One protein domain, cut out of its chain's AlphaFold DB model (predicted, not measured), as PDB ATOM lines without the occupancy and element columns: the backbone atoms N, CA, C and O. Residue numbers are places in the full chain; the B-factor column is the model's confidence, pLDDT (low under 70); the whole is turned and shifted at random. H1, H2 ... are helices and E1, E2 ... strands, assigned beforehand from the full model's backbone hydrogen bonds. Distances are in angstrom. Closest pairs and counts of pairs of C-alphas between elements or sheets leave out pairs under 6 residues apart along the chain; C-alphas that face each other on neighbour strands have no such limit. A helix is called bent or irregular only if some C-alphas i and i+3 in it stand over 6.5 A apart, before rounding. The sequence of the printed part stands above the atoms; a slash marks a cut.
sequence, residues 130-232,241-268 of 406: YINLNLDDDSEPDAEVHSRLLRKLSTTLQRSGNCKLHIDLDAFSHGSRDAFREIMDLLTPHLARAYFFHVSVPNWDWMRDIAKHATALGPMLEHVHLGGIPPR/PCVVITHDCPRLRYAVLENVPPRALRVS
ATOM      1  N   TYR A 130      37.071 -28.210  14.215       96.44
ATOM      2  CA  TYR A 130      38.043 -27.323  13.579       96.44
ATOM      3  C   TYR A 130      37.868 -27.358  12.061       96.44
ATOM      4  O   TYR A 130      38.206 -28.339  11.398       96.44
ATOM      5  N   ILE A 131      37.303 -26.286  11.519       96.06
ATOM      6  CA  ILE A 131      37.072 -26.098  10.092       96.06
ATOM      7  C   ILE A 131      38.088 -25.071   9.612       96.06
ATOM      8  O   ILE A 131      37.947 -23.888   9.896       96.06
ATOM      9  N   ASN A 132      39.101 -25.545   8.894       94.50
ATOM     10  CA  ASN A 132      40.056 -24.712   8.177       94.50
ATOM     11  C   ASN A 132      39.884 -24.995   6.680       94.50
ATOM     12  O   ASN A 132      39.980 -26.156   6.256       94.50
ATOM     13  N   LEU A 133      39.543 -23.951   5.922       91.81
ATOM     14  CA  LEU A 133      39.298 -24.023   4.478       91.81
ATOM     15  C   LEU A 133      40.401 -23.364   3.647       91.81
ATOM     16  O   LEU A 133      40.182 -23.103   2.469       91.81
ATOM     17  N   ASN A 134      41.580 -23.146   4.225       87.06
ATOM     18  CA  ASN A 134      42.732 -22.640   3.493       87.06
ATOM     19  C   ASN A 134      43.143 -23.717   2.483       87.06
ATOM     20  O   ASN A 134      43.550 -24.818   2.867       87.06
ATOM     21  N   LEU A 135      42.942 -23.436   1.195       80.19
ATOM     22  CA  LEU A 135      43.451 -24.298   0.137       80.19
ATOM     23  C   LEU A 135      44.970 -24.124   0.087       80.19
ATOM     24  O   LEU A 135      45.466 -23.005   0.199       80.19
ATOM     25  N   ASP A 136      45.698 -25.235  -0.027       78.69
ATOM     26  CA  ASP A 136      47.148 -25.190  -0.194       78.69
ATOM     27  C   ASP A 136      47.477 -24.356  -1.449       78.69
ATOM     28  O   ASP A 136      46.923 -24.618  -2.521       78.69
ATOM     29  N   ASP A 137      48.363 -23.363  -1.292       64.94
ATOM     30  CA  ASP A 137      48.660 -22.266  -2.241       64.94
ATOM     31  C   ASP A 137      48.975 -22.698  -3.691       64.94
ATOM     32  O   ASP A 137      48.943 -21.875  -4.603       64.94
ATOM     33  N   ASP A 138      49.294 -23.971  -3.930       72.75
ATOM     34  CA  ASP A 138      49.894 -24.422  -5.190       72.75
ATOM     35  C   ASP A 138      48.880 -24.920  -6.237       72.75
ATOM     36  O   ASP A 138      49.269 -25.236  -7.362       72.75
ATOM     37  N   SER A 139      47.589 -25.034  -5.902       75.81
ATOM     38  CA  SER A 139      46.579 -25.568  -6.831       75.81
ATOM     39  C   SER A 139      45.602 -24.498  -7.294       75.81
ATOM     40  O   SER A 139      44.863 -23.937  -6.486       75.81
ATOM     41  N   GLU A 140      45.529 -24.272  -8.608       82.19
ATOM     42  CA  GLU A 140      44.439 -23.473  -9.165       82.19
ATOM     43  C   GLU A 140      43.088 -24.120  -8.805       82.19
ATOM     44  O   GLU A 140      42.924 -25.342  -8.919       82.19
ATOM     45  N   PRO A 141      42.113 -23.327  -8.334       80.00
ATOM     46  CA  PRO A 141      40.831 -23.836  -7.874       80.00
ATOM     47  C   PRO A 141      39.990 -24.327  -9.058       80.00
ATOM     48  O   PRO A 141      39.223 -23.578  -9.657       80.00
ATOM     49  N   ASP A 142      40.116 -25.613  -9.375       89.81
ATOM     50  CA  ASP A 142      39.223 -26.299 -10.304       89.81
ATOM     51  C   ASP A 142      37.881 -26.656  -9.627       89.81
ATOM     52  O   ASP A 142      37.788 -26.859  -8.408       89.81
ATOM     53  N   ALA A 143      36.824 -26.786 -10.429       91.56
ATOM     54  CA  ALA A 143      35.487 -27.181  -9.998       91.56
ATOM     55  C   ALA A 143      35.487 -28.524  -9.245       91.56
ATOM     56  O   ALA A 143      34.687 -28.725  -8.320       91.56
ATOM     57  N   GLU A 144      36.396 -29.446  -9.587       92.50
ATOM     58  CA  GLU A 144      36.535 -30.707  -8.861       92.50
ATOM     59  C   GLU A 144      37.081 -30.500  -7.438       92.50
ATOM     60  O   GLU A 144      36.565 -31.098  -6.485       92.50
ATOM     61  N   VAL A 145      38.088 -29.633  -7.272       91.25
ATOM     62  CA  VAL A 145      38.681 -29.297  -5.965       91.25
ATOM     63  C   VAL A 145      37.626 -28.655  -5.070       91.25
ATOM     64  O   VAL A 145      37.423 -29.111  -3.940       91.25
ATOM     65  N   HIS A 146      36.875 -27.688  -5.601       92.75
ATOM     66  CA  HIS A 146      35.755 -27.057  -4.901       92.75
ATOM     67  C   HIS A 146      34.681 -28.077  -4.485       92.75
ATOM     68  O   HIS A 146      34.286 -28.156  -3.321       92.75
ATOM     69  N   SER A 147      34.289 -28.979  -5.388       94.50
ATOM     70  CA  SER A 147      33.319 -30.043  -5.084       94.50
ATOM     71  C   SER A 147      33.808 -31.020  -4.004       94.50
ATOM     72  O   SER A 147      33.009 -31.594  -3.254       94.50
ATOM     73  N   ARG A 148      35.118 -31.288  -3.928       93.25
ATOM     74  CA  ARG A 148      35.721 -32.100  -2.855       93.25
ATOM     75  C   ARG A 148      35.736 -31.331  -1.531       93.25
ATOM     76  O   ARG A 148      35.425 -31.928  -0.498       93.25
ATOM     77  N   LEU A 149      36.027 -30.030  -1.566       93.31
ATOM     78  CA  LEU A 149      35.984 -29.137  -0.407       93.31
ATOM     79  C   LEU A 149      34.581 -29.088   0.205       93.31
ATOM     80  O   LEU A 149      34.439 -29.364   1.394       93.31
ATOM     81  N   LEU A 150      33.540 -28.847  -0.600       96.19
ATOM     82  CA  LEU A 150      32.150 -28.817  -0.128       96.19
ATOM     83  C   LEU A 150      31.717 -30.152   0.490       96.19
ATOM     84  O   LEU A 150      31.100 -30.177   1.555       96.19
ATOM     85  N   ARG A 151      32.094 -31.285  -0.120       96.69
ATOM     86  CA  ARG A 151      31.831 -32.622   0.445       96.69
ATOM     87  C   ARG A 151      32.535 -32.828   1.786       96.69
ATOM     88  O   ARG A 151      31.925 -33.356   2.723       96.69
ATOM     89  N   LYS A 152      33.801 -32.411   1.893       95.44
ATOM     90  CA  LYS A 152      34.572 -32.459   3.142       95.44
ATOM     91  C   LYS A 152      33.912 -31.585   4.207       95.44
ATOM     92  O   LYS A 152      33.647 -32.082   5.295       95.44
ATOM     93  N   LEU A 153      33.587 -30.335   3.880       97.06
ATOM     94  CA  LEU A 153      32.945 -29.381   4.781       97.06
ATOM     95  C   LEU A 153      31.589 -29.894   5.278       97.06
ATOM     96  O   LEU A 153      31.364 -29.933   6.483       97.06
ATOM     97  N   SER A 154      30.731 -30.378   4.377       98.19
ATOM     98  CA  SER A 154      29.434 -30.977   4.719       98.19
ATOM     99  C   SER A 154      29.591 -32.154   5.686       98.19
ATOM    100  O   SER A 154      28.944 -32.204   6.732       98.19
ATOM    101  N   THR A 155      30.532 -33.061   5.396       97.12
ATOM    102  CA  THR A 155      30.828 -34.211   6.263       97.12
ATOM    103  C   THR A 155      31.337 -33.765   7.635       97.12
ATOM    104  O   THR A 155      30.918 -34.313   8.654       97.12
ATOM    105  N   THR A 156      32.228 -32.771   7.684       97.12
ATOM    106  CA  THR A 156      32.768 -32.216   8.931       97.12
ATOM    107  C   THR A 156      31.665 -31.565   9.766       97.12
ATOM    108  O   THR A 156      31.524 -31.887  10.945       97.12
ATOM    109  N   LEU A 157      30.815 -30.735   9.155       98.06
ATOM    110  CA  LEU A 157      29.681 -30.089   9.819       98.06
ATOM    111  C   LEU A 157      28.684 -31.109  10.372       98.06
ATOM    112  O   LEU A 157      28.261 -30.976  11.523       98.06
ATOM    113  N   GLN A 158      28.366 -32.153   9.603       98.19
ATOM    114  CA  GLN A 158      27.497 -33.241  10.045       98.19
ATOM    115  C   GLN A 158      28.100 -33.993  11.239       98.19
ATOM    116  O   GLN A 158      27.417 -34.233  12.234       98.19
ATOM    117  N   ARG A 159      29.389 -34.350  11.167       97.75
ATOM    118  CA  ARG A 159      30.076 -35.120  12.218       97.75
ATOM    119  C   ARG A 159      30.341 -34.319  13.484       97.75
ATOM    120  O   ARG A 159      30.336 -34.901  14.563       97.75
ATOM    121  N   SER A 160      30.512 -33.003  13.371       98.12
ATOM    122  CA  SER A 160      30.662 -32.109  14.525       98.12
ATOM    123  C   SER A 160      29.411 -32.053  15.415       98.12
ATOM    124  O   SER A 160      29.488 -31.615  16.563       98.12
ATOM    125  N   GLY A 161      28.257 -32.532  14.929       97.25
ATOM    126  CA  GLY A 161      27.029 -32.610  15.718       97.25
ATOM    127  C   GLY A 161      26.617 -31.232  16.228       97.25
ATOM    128  O   GLY A 161      26.492 -30.310  15.434       97.25
ATOM    129  N   ASN A 162      26.430 -31.082  17.541       97.19
ATOM    130  CA  ASN A 162      26.100 -29.806  18.197       97.19
ATOM    131  C   ASN A 162      27.298 -29.159  18.914       97.19
ATOM    132  O   ASN A 162      27.113 -28.264  19.740       97.19
ATOM    133  N   CYS A 163      28.522 -29.617  18.650       97.88
ATOM    134  CA  CYS A 163      29.712 -29.052  19.278       97.88
ATOM    135  C   CYS A 163      29.981 -27.618  18.793       97.88
ATOM    136  O   CYS A 163      29.618 -27.242  17.677       97.88
ATOM    137  N   LYS A 164      30.636 -26.812  19.639       97.75
ATOM    138  CA  LYS A 164      31.064 -25.457  19.268       97.75
ATOM    139  C   LYS A 164      32.055 -25.522  18.102       97.75
ATOM    140  O   LYS A 164      32.922 -26.390  18.107       97.75
ATOM    141  N   LEU A 165      31.955 -24.603  17.144       98.12
ATOM    142  CA  LEU A 165      32.804 -24.604  15.947       98.12
ATOM    143  C   LEU A 165      33.926 -23.568  16.016       98.12
ATOM    144  O   LEU A 165      33.697 -22.425  16.417       98.12
ATOM    145  N   HIS A 166      35.110 -23.986  15.574       97.50
ATOM    146  CA  HIS A 166      36.228 -23.115  15.245       97.50
ATOM    147  C   HIS A 166      36.315 -23.022  13.726       97.50
ATOM    148  O   HIS A 166      36.614 -24.018  13.068       97.50
ATOM    149  N   ILE A 167      36.023 -21.849  13.177       97.75
ATOM    150  CA  ILE A 167      35.934 -21.625  11.735       97.75
ATOM    151  C   ILE A 167      37.039 -20.655  11.324       97.75
ATOM    152  O   ILE A 167      37.129 -19.557  11.867       97.75
ATOM    153  N   ASP A 168      37.860 -21.088  10.376       96.75
ATOM    154  CA  ASP A 168      38.957 -20.339   9.775       96.75
ATOM    155  C   ASP A 168      38.803 -20.374   8.248       96.75
ATOM    156  O   ASP A 168      38.832 -21.446   7.629       96.75
ATOM    157  N   LEU A 169      38.535 -19.202   7.671       95.62
ATOM    158  CA  LEU A 169      38.187 -19.018   6.268       95.62
ATOM    159  C   LEU A 169      39.144 -18.032   5.610       95.62
ATOM    160  O   LEU A 169      39.064 -16.826   5.844       95.62
ATOM    161  N   ASP A 170      39.981 -18.529   4.711       93.75
ATOM    162  CA  ASP A 170      40.774 -17.678   3.839       93.75
ATOM    163  C   ASP A 170      40.171 -17.607   2.432       93.75
ATOM    164  O   ASP A 170      40.404 -18.463   1.573       93.75
ATOM    165  N   ALA A 171      39.406 -16.545   2.177       93.00
ATOM    166  CA  ALA A 171      38.782 -16.327   0.883       93.00
ATOM    167  C   ALA A 171      39.766 -15.918  -0.222       93.00
ATOM    168  O   ALA A 171      39.379 -15.923  -1.386       93.00
ATOM    169  N   PHE A 172      41.028 -15.615   0.104       88.44
ATOM    170  CA  PHE A 172      42.069 -15.396  -0.906       88.44
ATOM    171  C   PHE A 172      42.411 -16.663  -1.674       88.44
ATOM    172  O   PHE A 172      42.780 -16.592  -2.842       88.44
ATOM    173  N   SER A 173      42.253 -17.812  -1.023       85.75
ATOM    174  CA  SER A 173      42.530 -19.114  -1.618       85.75
ATOM    175  C   SER A 173      41.411 -19.590  -2.559       85.75
ATOM    176  O   SER A 173      41.560 -20.588  -3.260       85.75
ATOM    177  N   HIS A 174      40.274 -18.886  -2.609       82.38
ATOM    178  CA  HIS A 174      39.102 -19.301  -3.375       82.38
ATOM    179  C   HIS A 174      38.993 -18.545  -4.706       82.38
ATOM    180  O   HIS A 174      38.967 -17.319  -4.747       82.38
ATOM    181  N   GLY A 175      38.888 -19.292  -5.810       81.50
ATOM    182  CA  GLY A 175      38.968 -18.724  -7.163       81.50
ATOM    183  C   GLY A 175      37.790 -17.850  -7.578       81.50
ATOM    184  O   GLY A 175      37.974 -16.881  -8.309       81.50
ATOM    185  N   SER A 176      36.573 -18.173  -7.131       93.31
ATOM    186  CA  SER A 176      35.369 -17.426  -7.505       93.31
ATOM    187  C   SER A 176      34.523 -17.055  -6.290       93.31
ATOM    188  O   SER A 176      34.404 -17.801  -5.316       93.31
ATOM    189  N   ARG A 177      33.891 -15.880  -6.371       94.50
ATOM    190  CA  ARG A 177      32.961 -15.378  -5.350       94.50
ATOM    191  C   ARG A 177      31.745 -16.289  -5.192       94.50
ATOM    192  O   ARG A 177      31.242 -16.438  -4.085       94.50
ATOM    193  N   ASP A 178      31.299 -16.920  -6.276       95.69
ATOM    194  CA  ASP A 178      30.167 -17.848  -6.244       95.69
ATOM    195  C   ASP A 178      30.524 -19.150  -5.516       95.69
ATOM    196  O   ASP A 178      29.758 -19.587  -4.660       95.69
ATOM    197  N   ALA A 179      31.728 -19.696  -5.728       94.31
ATOM    198  CA  ALA A 179      32.213 -20.840  -4.956       94.31
ATOM    199  C   ALA A 179      32.269 -20.526  -3.450       94.31
ATOM    200  O   ALA A 179      31.865 -21.334  -2.614       94.31
ATOM    201  N   PHE A 180      32.709 -19.320  -3.087       95.44
ATOM    202  CA  PHE A 180      32.700 -18.882  -1.692       95.44
ATOM    203  C   PHE A 180      31.291 -18.701  -1.120       95.44
ATOM    204  O   PHE A 180      31.055 -19.044   0.038       95.44
ATOM    205  N   ARG A 181      30.331 -18.214  -1.916       96.81
ATOM    206  CA  ARG A 181      28.922 -18.147  -1.498       96.81
ATOM    207  C   ARG A 181      28.371 -19.530  -1.184       96.81
ATOM    208  O   ARG A 181      27.787 -19.684  -0.123       96.81
ATOM    209  N   GLU A 182      28.660 -20.539  -2.003       97.19
ATOM    210  CA  GLU A 182      28.245 -21.920  -1.721       97.19
ATOM    211  C   GLU A 182      28.832 -22.457  -0.399       97.19
ATOM    212  O   GLU A 182      28.160 -23.170   0.349       97.19
ATOM    213  N   ILE A 183      30.079 -22.090  -0.073       97.06
ATOM    214  CA  ILE A 183      30.694 -22.406   1.228       97.06
ATOM    215  C   ILE A 183      29.927 -21.714   2.362       97.06
ATOM    216  O   ILE A 183      29.598 -22.347   3.370       97.06
ATOM    217  N   MET A 184      29.631 -20.422   2.205       97.69
ATOM    218  CA  MET A 184      28.903 -19.641   3.203       97.69
ATOM    219  C   MET A 184      27.460 -20.123   3.381       97.69
ATOM    220  O   MET A 184      27.003 -20.209   4.521       97.69
ATOM    221  N   ASP A 185      26.770 -20.519   2.313       97.94
ATOM    222  CA  ASP A 185      25.437 -21.130   2.354       97.94
ATOM    223  C   ASP A 185      25.441 -22.392   3.223       97.94
ATOM    224  O   ASP A 185      24.577 -22.576   4.085       97.94
ATOM    225  N   LEU A 186      26.465 -23.236   3.063       98.12
ATOM    226  CA  LEU A 186      26.614 -24.457   3.849       98.12
ATOM    227  C   LEU A 186      26.956 -24.175   5.323       98.12
ATOM    228  O   LEU A 186      26.516 -24.905   6.212       98.12
ATOM    229  N   LEU A 187      27.731 -23.121   5.602       98.06
ATOM    230  CA  LEU A 187      28.122 -22.728   6.960       98.06
ATOM    231  C   LEU A 187      27.013 -22.008   7.730       98.06
ATOM    232  O   LEU A 187      26.900 -22.202   8.941       98.06
ATOM    233  N   THR A 188      26.198 -21.202   7.047       97.56
ATOM    234  CA  THR A 188      25.143 -20.343   7.616       97.56
ATOM    235  C   THR A 188      24.302 -21.016   8.708       97.56
ATOM    236  O   THR A 188      24.253 -20.478   9.820       97.56
ATOM    237  N   PRO A 189      23.698 -22.205   8.493       97.94
ATOM    238  CA  PRO A 189      22.867 -22.856   9.514       97.94
ATOM    239  C   PRO A 189      23.639 -23.273  10.778       97.94
ATOM    240  O   PRO A 189      23.037 -23.615  11.796       97.94
ATOM    241  N   HIS A 190      24.971 -23.246  10.738       98.00
ATOM    242  CA  HIS A 190      25.852 -23.660  11.821       98.00
ATOM    243  C   HIS A 190      26.611 -22.494  12.477       98.00
ATOM    244  O   HIS A 190      27.324 -22.718  13.455       98.00
ATOM    245  N   LEU A 191      26.453 -21.246  12.017       97.69
ATOM    246  CA  LEU A 191      27.194 -20.105  12.578       97.69
ATOM    247  C   LEU A 191      26.777 -19.745  14.014       97.69
ATOM    248  O   LEU A 191      27.600 -19.253  14.782       97.69
ATOM    249  N   ALA A 192      25.555 -20.083  14.442       97.56
ATOM    250  CA  ALA A 192      25.088 -19.825  15.813       97.56
ATOM    251  C   ALA A 192      25.904 -20.548  16.902       97.56
ATOM    252  O   ALA A 192      25.942 -20.110  18.056       97.56
ATOM    253  N   ARG A 193      26.573 -21.650  16.540       97.75
ATOM    254  CA  ARG A 193      27.456 -22.428  17.425       97.75
ATOM    255  C   ARG A 193      28.944 -22.125  17.220       97.75
ATOM    256  O   ARG A 193      29.774 -22.756  17.875       97.75
ATOM    257  N   ALA A 194      29.299 -21.200  16.329       98.19
ATOM    258  CA  ALA A 194      30.682 -20.773  16.164       98.19
ATOM    259  C   ALA A 194      31.130 -19.987  17.402       98.19
ATOM    260  O   ALA A 194      30.467 -19.036  17.815       98.19
ATOM    261  N   TYR A 195      32.238 -20.413  18.010       98.00
ATOM    262  CA  TYR A 195      32.858 -19.700  19.133       98.00
ATOM    263  C   TYR A 195      34.101 -18.926  18.699       98.00
ATOM    264  O   TYR A 195      34.409 -17.888  19.281       98.00
ATOM    265  N   PHE A 196      34.775 -19.411  17.658       97.88
ATOM    266  CA  PHE A 196      35.874 -18.739  16.987       97.88
ATOM    267  C   PHE A 196      35.528 -18.613  15.506       97.88
ATOM    268  O   PHE A 196      35.181 -19.611  14.866       97.88
ATOM    269  N   PHE A 197      35.603 -17.392  14.982       97.88
ATOM    270  CA  PHE A 197      35.345 -17.096  13.579       97.88
ATOM    271  C   PHE A 197      36.438 -16.176  13.037       97.88
ATOM    272  O   PHE A 197      36.473 -14.987  13.364       97.88
ATOM    273  N   HIS A 198      37.330 -16.736  12.229       97.44
ATOM    274  CA  HIS A 198      38.303 -15.992  11.444       97.44
ATOM    275  C   HIS A 198      37.889 -16.023   9.980       97.44
ATOM    276  O   HIS A 198      37.596 -17.086   9.431       97.44
ATOM    277  N   VAL A 199      37.861 -14.851   9.356       96.69
ATOM    278  CA  VAL A 199      37.647 -14.737   7.923       96.69
ATOM    279  C   VAL A 199      38.516 -13.645   7.328       96.69
ATOM    280  O   VAL A 199      38.550 -12.528   7.840       96.69
ATOM    281  N   SER A 200      39.190 -13.966   6.231       94.81
ATOM    282  CA  SER A 200      40.006 -13.043   5.447       94.81
ATOM    283  C   SER A 200      39.448 -12.928   4.032       94.81
ATOM    284  O   SER A 200      39.266 -13.949   3.379       94.81
ATOM    285  N   VAL A 201      39.180 -11.709   3.545       94.50
ATOM    286  CA  VAL A 201      38.566 -11.479   2.222       94.50
ATOM    287  C   VAL A 201      39.316 -10.520   1.304       94.50
ATOM    288  O   VAL A 201      39.903  -9.547   1.782       94.50
ATOM    289  N   PRO A 202      39.235 -10.724  -0.027       92.38
ATOM    290  CA  PRO A 202      39.929  -9.890  -1.007       92.38
ATOM    291  C   PRO A 202      39.399  -8.466  -1.132       92.38
ATOM    292  O   PRO A 202      40.158  -7.584  -1.514       92.38
ATOM    293  N   ASN A 203      38.125  -8.213  -0.831       91.19
ATOM    294  CA  ASN A 203      37.542  -6.872  -0.883       91.19
ATOM    295  C   ASN A 203      36.225  -6.792  -0.081       91.19
ATOM    296  O   ASN A 203      35.738  -7.785   0.473       91.19
ATOM    297  N   TRP A 204      35.634  -5.594  -0.040       90.44
ATOM    298  CA  TRP A 204      34.377  -5.305   0.661       90.44
ATOM    299  C   TRP A 204      33.172  -6.065   0.128       90.44
ATOM    300  O   TRP A 204      32.238  -6.357   0.870       90.44
ATOM    301  N   ASP A 205      33.206  -6.439  -1.137       92.69
ATOM    302  CA  ASP A 205      32.131  -7.154  -1.792       92.69
ATOM    303  C   ASP A 205      31.949  -8.569  -1.225       92.69
ATOM    304  O   ASP A 205      30.830  -9.026  -0.965       92.69
ATOM    305  N   TRP A 206      33.067  -9.238  -0.957       94.56
ATOM    306  CA  TRP A 206      33.096 -10.521  -0.261       94.56
ATOM    307  C   TRP A 206      32.720 -10.358   1.211       94.56
ATOM    308  O   TRP A 206      31.952 -11.160   1.740       94.56
ATOM    309  N   MET A 207      33.166  -9.273   1.858       94.81
ATOM    310  CA  MET A 207      32.752  -8.953   3.229       94.81
ATOM    311  C   MET A 207      31.233  -8.746   3.341       94.81
ATOM    312  O   MET A 207      30.612  -9.204   4.297       94.81
ATOM    313  N   ARG A 208      30.602  -8.100   2.349       94.88
ATOM    314  CA  ARG A 208      29.138  -7.954   2.266       94.88
ATOM    315  C   ARG A 208      28.442  -9.300   2.147       94.88
ATOM    316  O   ARG A 208      27.396  -9.491   2.762       94.88
ATOM    317  N   ASP A 209      29.004 -10.231   1.386       95.81
ATOM    318  CA  ASP A 209      28.440 -11.575   1.308       95.81
ATOM    319  C   ASP A 209      28.589 -12.316   2.638       95.81
ATOM    320  O   ASP A 209      27.624 -12.933   3.081       95.81
ATOM    321  N   ILE A 210      29.708 -12.168   3.353       96.44
ATOM    322  CA  ILE A 210      29.835 -12.699   4.719       96.44
ATOM    323  C   ILE A 210      28.780 -12.090   5.632       96.44
ATOM    324  O   ILE A 210      28.089 -12.833   6.316       96.44
ATOM    325  N   ALA A 211      28.604 -10.768   5.619       95.94
ATOM    326  CA  ALA A 211      27.624 -10.082   6.458       95.94
ATOM    327  C   ALA A 211      26.184 -10.593   6.235       95.94
ATOM    328  O   ALA A 211      25.427 -10.729   7.194       95.94
ATOM    329  N   LYS A 212      25.812 -10.934   4.991       96.44
ATOM    330  CA  LYS A 212      24.499 -11.533   4.671       96.44
ATOM    331  C   LYS A 212      24.311 -12.914   5.312       96.44
ATOM    332  O   LYS A 212      23.232 -13.210   5.817       96.44
ATOM    333  N   HIS A 213      25.353 -13.742   5.307       96.94
ATOM    334  CA  HIS A 213      25.312 -15.112   5.836       96.94
ATOM    335  C   HIS A 213      25.557 -15.168   7.352       96.94
ATOM    336  O   HIS A 213      25.020 -16.021   8.053       96.94
ATOM    337  N   ALA A 214      26.309 -14.210   7.895       95.62
ATOM    338  CA  ALA A 214      26.664 -14.102   9.307       95.62
ATOM    339  C   ALA A 214      25.527 -13.562  10.191       95.62
ATOM    340  O   ALA A 214      25.756 -13.208  11.345       95.62
ATOM    341  N   THR A 215      24.284 -13.543   9.705       94.88
ATOM    342  CA  THR A 215      23.113 -13.168  10.511       94.88
ATOM    343  C   THR A 215      22.913 -14.106  11.703       94.88
ATOM    344  O   THR A 215      22.486 -13.672  12.758       94.88
ATOM    345  N   ALA A 216      23.285 -15.381  11.607       94.50
ATOM    346  CA  ALA A 216      23.213 -16.291  12.754       94.50
ATOM    347  C   ALA A 216      24.443 -16.224  13.686       94.50
ATOM    348  O   ALA A 216      24.470 -16.908  14.711       94.50
ATOM    349  N   LEU A 217      25.480 -15.453  13.342       95.19
ATOM    350  CA  LEU A 217      26.730 -15.391  14.096       95.19
ATOM    351  C   LEU A 217      26.543 -14.539  15.362       95.19
ATOM    352  O   LEU A 217      26.255 -13.349  15.269       95.19
ATOM    353  N   GLY A 218      26.739 -15.122  16.551       90.06
ATOM    354  CA  GLY A 218      26.768 -14.319  17.782       90.06
ATOM    355  C   GLY A 218      26.573 -15.032  19.122       90.06
ATOM    356  O   GLY A 218      27.384 -14.805  20.022       90.06
ATOM    357  N   PRO A 219      25.581 -15.929  19.302       95.31
ATOM    358  CA  PRO A 219      25.223 -16.431  20.633       95.31
ATOM    359  C   PRO A 219      26.386 -17.089  21.387       95.31
ATOM    360  O   PRO A 219      26.535 -16.909  22.598       95.31
ATOM    361  N   MET A 220      27.214 -17.850  20.666       97.00
ATOM    362  CA  MET A 220      28.381 -18.551  21.202       97.00
ATOM    363  C   MET A 220      29.714 -17.874  20.870       97.00
ATOM    364  O   MET A 220      30.739 -18.381  21.319       97.00
ATOM    365  N   LEU A 221      29.712 -16.768  20.117       97.69
ATOM    366  CA  LEU A 221      30.926 -16.148  19.595       97.69
ATOM    367  C   LEU A 221      31.756 -15.557  20.738       97.69
ATOM    368  O   LEU A 221      31.296 -14.676  21.460       97.69
ATOM    369  N   GLU A 222      32.978 -16.053  20.896       97.44
ATOM    370  CA  GLU A 222      33.942 -15.634  21.916       97.44
ATOM    371  C   GLU A 222      35.117 -14.872  21.276       97.44
ATOM    372  O   GLU A 222      35.605 -13.892  21.852       97.44
ATOM    373  N   HIS A 223      35.508 -15.275  20.062       97.81
ATOM    374  CA  HIS A 223      36.618 -14.722  19.291       97.81
ATOM    375  C   HIS A 223      36.190 -14.431  17.852       97.81
ATOM    376  O   HIS A 223      35.646 -15.307  17.176       97.81
ATOM    377  N   VAL A 224      36.490 -13.227  17.370       97.50
ATOM    378  CA  VAL A 224      36.304 -12.866  15.963       97.50
ATOM    379  C   VAL A 224      37.569 -12.252  15.382       97.50
ATOM    380  O   VAL A 224      38.214 -11.419  16.017       97.50
ATOM    381  N   HIS A 225      37.914 -12.647  14.164       97.56
ATOM    382  CA  HIS A 225      38.981 -12.034  13.384       97.56
ATOM    383  C   HIS A 225      38.444 -11.757  11.984       97.56
ATOM    384  O   HIS A 225      38.075 -12.672  11.255       97.56
ATOM    385  N   LEU A 226      38.351 -10.476  11.638       96.50
ATOM    386  CA  LEU A 226      37.901 -10.012  10.331       96.50
ATOM    387  C   LEU A 226      39.091  -9.395   9.604       96.50
ATOM    388  O   LEU A 226      39.618  -8.379  10.055       96.50
ATOM    389  N   GLY A 227      39.502 -10.007   8.502       94.88
ATOM    390  CA  GLY A 227      40.578  -9.548   7.637       94.88
ATOM    391  C   GLY A 227      40.062  -9.128   6.269       94.88
ATOM    392  O   GLY A 227      39.236  -9.811   5.670       94.88
ATOM    393  N   GLY A 228      40.556  -8.009   5.752       90.44
ATOM    394  CA  GLY A 228      40.284  -7.537   4.395       90.44
ATOM    395  C   GLY A 228      41.565  -7.128   3.671       90.44
ATOM    396  O   GLY A 228      42.605  -6.926   4.301       90.44
ATOM    397  N   ILE A 229      41.514  -6.970   2.349       83.69
ATOM    398  CA  ILE A 229      42.441  -6.068   1.655       83.69
ATOM    399  C   ILE A 229      41.777  -4.692   1.561       83.69
ATOM    400  O   ILE A 229      40.627  -4.602   1.121       83.69
ATOM    401  N   PRO A 230      42.475  -3.616   1.964       74.25
ATOM    402  CA  PRO A 230      41.979  -2.274   1.722       74.25
ATOM    403  C   PRO A 230      41.936  -2.026   0.204       74.25
ATOM    404  O   PRO A 230      42.855  -2.466  -0.497       74.25
ATOM    405  N   PRO A 231      40.907  -1.334  -0.316       71.12
ATOM    406  CA  PRO A 231      40.802  -1.037  -1.740       71.12
ATOM    407  C   PRO A 231      42.100  -0.394  -2.242       71.12
ATOM    408  O   PRO A 231      42.628   0.558  -1.656       71.12
ATOM    409  N   ARG A 232      42.673  -0.994  -3.289       68.12
ATOM    410  CA  ARG A 232      43.947  -0.568  -3.863       68.12
ATOM    411  C   ARG A 232      43.671   0.645  -4.749       68.12
ATOM    412  O   ARG A 232      43.360   0.486  -5.915       68.12
ATOM    413  N   PRO A 241      32.063   0.613   4.146       85.00
ATOM    414  CA  PRO A 241      32.383  -0.611   4.860       85.00
ATOM    415  C   PRO A 241      31.130  -1.171   5.534       85.00
ATOM    416  O   PRO A 241      30.364  -0.446   6.176       85.00
ATOM    417  N   CYS A 242      30.920  -2.478   5.385       90.44
ATOM    418  CA  CYS A 242      29.721  -3.147   5.871       90.44
ATOM    419  C   CYS A 242      29.852  -3.596   7.333       90.44
ATOM    420  O   CYS A 242      30.935  -3.899   7.839       90.44
ATOM    421  N   VAL A 243      28.711  -3.654   8.020       93.94
ATOM    422  CA  VAL A 243      28.604  -4.219   9.367       93.94
ATOM    423  C   VAL A 243      28.484  -5.732   9.238       93.94
ATOM    424  O   VAL A 243      27.494  -6.220   8.698       93.94
ATOM    425  N   VAL A 244      29.477  -6.469   9.734       93.75
ATOM    426  CA  VAL A 244      29.493  -7.938   9.647       93.75
ATOM    427  C   VAL A 244      28.707  -8.552  10.795       93.75
ATOM    428  O   VAL A 244      27.901  -9.455  10.590       93.75
ATOM    429  N   ILE A 245      28.917  -8.040  12.008       93.62
ATOM    430  CA  ILE A 245      28.257  -8.554  13.205       93.62
ATOM    431  C   ILE A 245      27.079  -7.649  13.541       93.62
ATOM    432  O   ILE A 245      27.256  -6.522  14.003       93.62
ATOM    433  N   THR A 246      25.877  -8.153  13.275       91.38
ATOM    434  CA  THR A 246      24.610  -7.433  13.477       91.38
ATOM    435  C   THR A 246      23.853  -7.869  14.729       91.38
ATOM    436  O   THR A 246      22.961  -7.153  15.173       91.38
ATOM    437  N   HIS A 247      24.197  -9.028  15.292       90.94
ATOM    438  CA  HIS A 247      23.491  -9.639  16.415       90.94
ATOM    439  C   HIS A 247      24.255  -9.474  17.727       90.94
ATOM    440  O   HIS A 247      25.479  -9.306  17.748       90.94
ATOM    441  N   ASP A 248      23.526  -9.586  18.835       91.69
ATOM    442  CA  ASP A 248      24.110  -9.560  20.169       91.69
ATOM    443  C   ASP A 248      25.082 -10.726  20.354       91.69
ATOM    444  O   ASP A 248      24.731 -11.903  20.231       91.69
ATOM    445  N   CYS A 249      26.320 -10.384  20.697       95.56
ATOM    446  CA  CYS A 249      27.388 -11.340  20.964       95.56
ATOM    447  C   CYS A 249      27.779 -11.265  22.447       95.56
ATOM    448  O   CYS A 249      28.833 -10.720  22.786       95.56
ATOM    449  N   PRO A 250      26.955 -11.798  23.372       95.44
ATOM    450  CA  PRO A 250      27.137 -11.601  24.813       95.44
ATOM    451  C   PRO A 250      28.412 -12.250  25.368       95.44
ATOM    452  O   PRO A 250      28.780 -12.003  26.518       95.44
ATOM    453  N   ARG A 251      29.058 -13.119  24.584       96.12
ATOM    454  CA  ARG A 251      30.284 -13.838  24.942       96.12
ATOM    455  C   ARG A 251      31.527 -13.311  24.233       96.12
ATOM    456  O   ARG A 251      32.611 -13.800  24.542       96.12
ATOM    457  N   LEU A 252      31.392 -12.331  23.339       97.00
ATOM    458  CA  LEU A 252      32.508 -11.844  22.538       97.00
ATOM    459  C   LEU A 252      33.519 -11.136  23.436       97.00
ATOM    460  O   LEU A 252      33.227 -10.084  23.998       97.00
ATOM    461  N   ARG A 253      34.709 -11.727  23.562       97.19
ATOM    462  CA  ARG A 253      35.800 -11.235  24.417       97.19
ATOM    463  C   ARG A 253      36.991 -10.740  23.617       97.19
ATOM    464  O   ARG A 253      37.708  -9.867  24.104       97.19
ATOM    465  N   TYR A 254      37.202 -11.285  22.428       97.75
ATOM    466  CA  TYR A 254      38.374 -11.013  21.613       97.75
ATOM    467  C   TYR A 254      37.959 -10.642  20.192       97.75
ATOM    468  O   TYR A 254      37.220 -11.390  19.549       97.75
ATOM    469  N   ALA A 255      38.441  -9.502  19.706       97.44
ATOM    470  CA  ALA A 255      38.211  -9.064  18.339       97.44
ATOM    471  C   ALA A 255      39.508  -8.577  17.692       97.44
ATOM    472  O   ALA A 255      40.228  -7.756  18.264       97.44
ATOM    473  N   VAL A 256      39.773  -9.067  16.484       97.25
ATOM    474  CA  VAL A 256      40.868  -8.621  15.620       97.25
ATOM    475  C   VAL A 256      40.274  -8.090  14.331       97.25
ATOM    476  O   VAL A 256      39.519  -8.782  13.651       97.25
ATOM    477  N   LEU A 257      40.615  -6.855  14.004       96.19
ATOM    478  CA  LEU A 257      40.232  -6.189  12.774       96.19
ATOM    479  C   LEU A 257      41.495  -5.927  11.972       96.19
ATOM    480  O   LEU A 257      42.307  -5.086  12.349       96.19
ATOM    481  N   GLU A 258      41.669  -6.671  10.890       95.00
ATOM    482  CA  GLU A 258      42.834  -6.598  10.026       95.00
ATOM    483  C   GLU A 258      42.465  -5.906   8.713       95.00
ATOM    484  O   GLU A 258      41.776  -6.466   7.864       95.00
ATOM    485  N   ASN A 259      42.887  -4.652   8.554       92.38
ATOM    486  CA  ASN A 259      42.448  -3.772   7.459       92.38
ATOM    487  C   ASN A 259      40.916  -3.592   7.368       92.38
ATOM    488  O   ASN A 259      40.376  -3.293   6.303       92.38
ATOM    489  N   VAL A 260      40.212  -3.760   8.488       92.88
ATOM    490  CA  VAL A 260      38.757  -3.601   8.617       92.88
ATOM    491  C   VAL A 260      38.489  -2.449   9.597       92.88
ATOM    492  O   VAL A 260      39.118  -2.402  10.658       92.88
ATOM    493  N   PRO A 261      37.587  -1.497   9.293       92.75
ATOM    494  CA  PRO A 261      37.304  -0.386  10.180       92.75
ATOM    495  C   PRO A 261      36.504  -0.856  11.406       92.75
ATOM    496  O   PRO A 261      35.703  -1.793  11.308       92.75
ATOM    497  N   PRO A 262      36.639  -0.162  12.553       93.44
ATOM    498  CA  PRO A 262      35.942  -0.492  13.798       93.44
ATOM    499  C   PRO A 262      34.426  -0.672  13.653       93.44
ATOM    500  O   PRO A 262      33.842  -1.524  14.323       93.44
ATOM    501  N   ARG A 263      33.784   0.072  12.740       92.06
ATOM    502  CA  ARG A 263      32.332  -0.008  12.510       92.06
ATOM    503  C   ARG A 263      31.826  -1.373  12.037       92.06
ATOM    504  O   ARG A 263      30.625  -1.619  12.120       92.06
ATOM    505  N   ALA A 264      32.707  -2.263  11.572       93.19
ATOM    506  CA  ALA A 264      32.337  -3.638  11.236       93.19
ATOM    507  C   ALA A 264      31.814  -4.429  12.456       93.19
ATOM    508  O   ALA A 264      31.044  -5.379  12.290       93.19
ATOM    509  N   LEU A 265      32.191  -4.010  13.675       93.62
ATOM    510  CA  LEU A 265      31.734  -4.548  14.958       93.62
ATOM    511  C   LEU A 265      30.649  -3.645  15.560       93.62
ATOM    512  O   LEU A 265      30.895  -2.900  16.506       93.62
ATOM    513  N   ARG A 266      29.427  -3.680  15.024       86.25
ATOM    514  CA  ARG A 266      28.329  -2.827  15.514       86.25
ATOM    515  C   ARG A 266      27.456  -3.543  16.545       86.25
ATOM    516  O   ARG A 266      26.240  -3.606  16.401       86.25
ATOM    517  N   VAL A 267      28.081  -4.079  17.588       74.56
ATOM    518  CA  VAL A 267      27.384  -4.785  18.672       74.56
ATOM    519  C   VAL A 267      27.320  -3.869  19.893       74.56
ATOM    520  O   VAL A 267      28.290  -3.185  20.207       74.56
ATOM    521  N   SER A 268      26.184  -3.823  20.582       79.81
ATOM    522  CA  SER A 268      26.051  -3.129  21.865       79.81
ATOM    523  C   SER A 268      25.036  -3.875  22.732       79.81
ATOM    524  O   SER A 268      23.931  -4.108  22.249       79.81
TER     525      SER A 268
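Overview. This is residues 130 to 232 and 241 to 268 of the 406 residues of the protein "F-box domain-containing protein" of Peniophora sp. CBMAI 1063 (UniProt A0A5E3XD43). A wall of five parallel strands has helices H2 and H3 side by side over one face, while H1 is set off by the edge strand E1 and only grazes the sheet. The other face is bare; residues 241 to 253, with no named element, run on the same side of the sheet as H2 and H3. The printed part has 131 residues, with three named helices and five named strands in the order E1 H1 E2 H2 E3 H3 E4 E5, and its class is mixed, helices and strands. The sheet's order is E1 E2 E3 E4 E5. The whole is compact, with a radius of gyration of the C-alphas of 14.1 A, and flat, spanning 43 by 41 by 20 A.

Arrangement. E1, residues 130 to 132, is an edge strand, parallel to its neighbour E2, residues 165 to 170, with N 131 and O 166 2.8 A apart, within hydrogen-bond range. H1, residues 143 to 159, only grazes the sheet, with its residues 152 to 157. E2 is parallel to E3, residues 194 to 201, with N 198 and O 167 2.9 A apart. H2, residues 177 to 193, lies over E2 and E3 at a height over the sheet of 10.4 A. H1 and H2 touch, closest at the C-alphas of Leu 150 and Ile 183, 6.7 A apart, at a shallow tilt of 5 degrees, the same way. H3, residues 204 to 216, is on the same face as H2, over E3, at a height of 9.5 A. H2 and H3 touch, closest at the C-alphas of Ala 192 and Ala 216, 5.0 A apart, at a shallow tilt of 29 degrees. E3 is parallel to E4, residues 223 to 228, with N 225 and O 197 2.9 A apart. E4 is parallel to the other edge strand, E5, residues 254 to 258, with N 258 and O 226 2.8 A apart. Three strand-helix-strand units, two parallel neighbour strands with a helix between them, are E1, H1, E2; E2, H2, E3; and E3, H3, E4, each with a right-handed crossover. In H1 every O i to N i+4 pair is within hydrogen-bond range; in H2 9 of 13 are, in H3 7 of 9.

Along the chain. E1 begins at C-alpha 130 (38.043, -27.323, 13.579) and is 6.3 A long. H1 is 24.2 A long, E2 16.1 A, H2 24.5 A, E3 18.5 A, H3 19.8 A and E4 16.9 A. H2 has a kink of 48 degrees near residue 187; H2 and H3 are irregular, with C-alphas 189 and 192, and 213 and 216, each 7.3 A apart. E5, 13.2 A long, ends at C-alpha 258 (42.834, -6.598, 10.026).

Size, cuts and confidence. The C-alphas farthest apart, those of Glu 144 and Ser 268, are 42.6 A apart. Residues 233 to 240 are not printed, on the link across the cut from E4 to E5, and C-alphas 232 and 241 are 14.5 A apart. Of the links that are printed whole, none is long. The sheet is twisted. The mean pLDDT of the printed part is 93.0, and residues 137 and 232 are under 70.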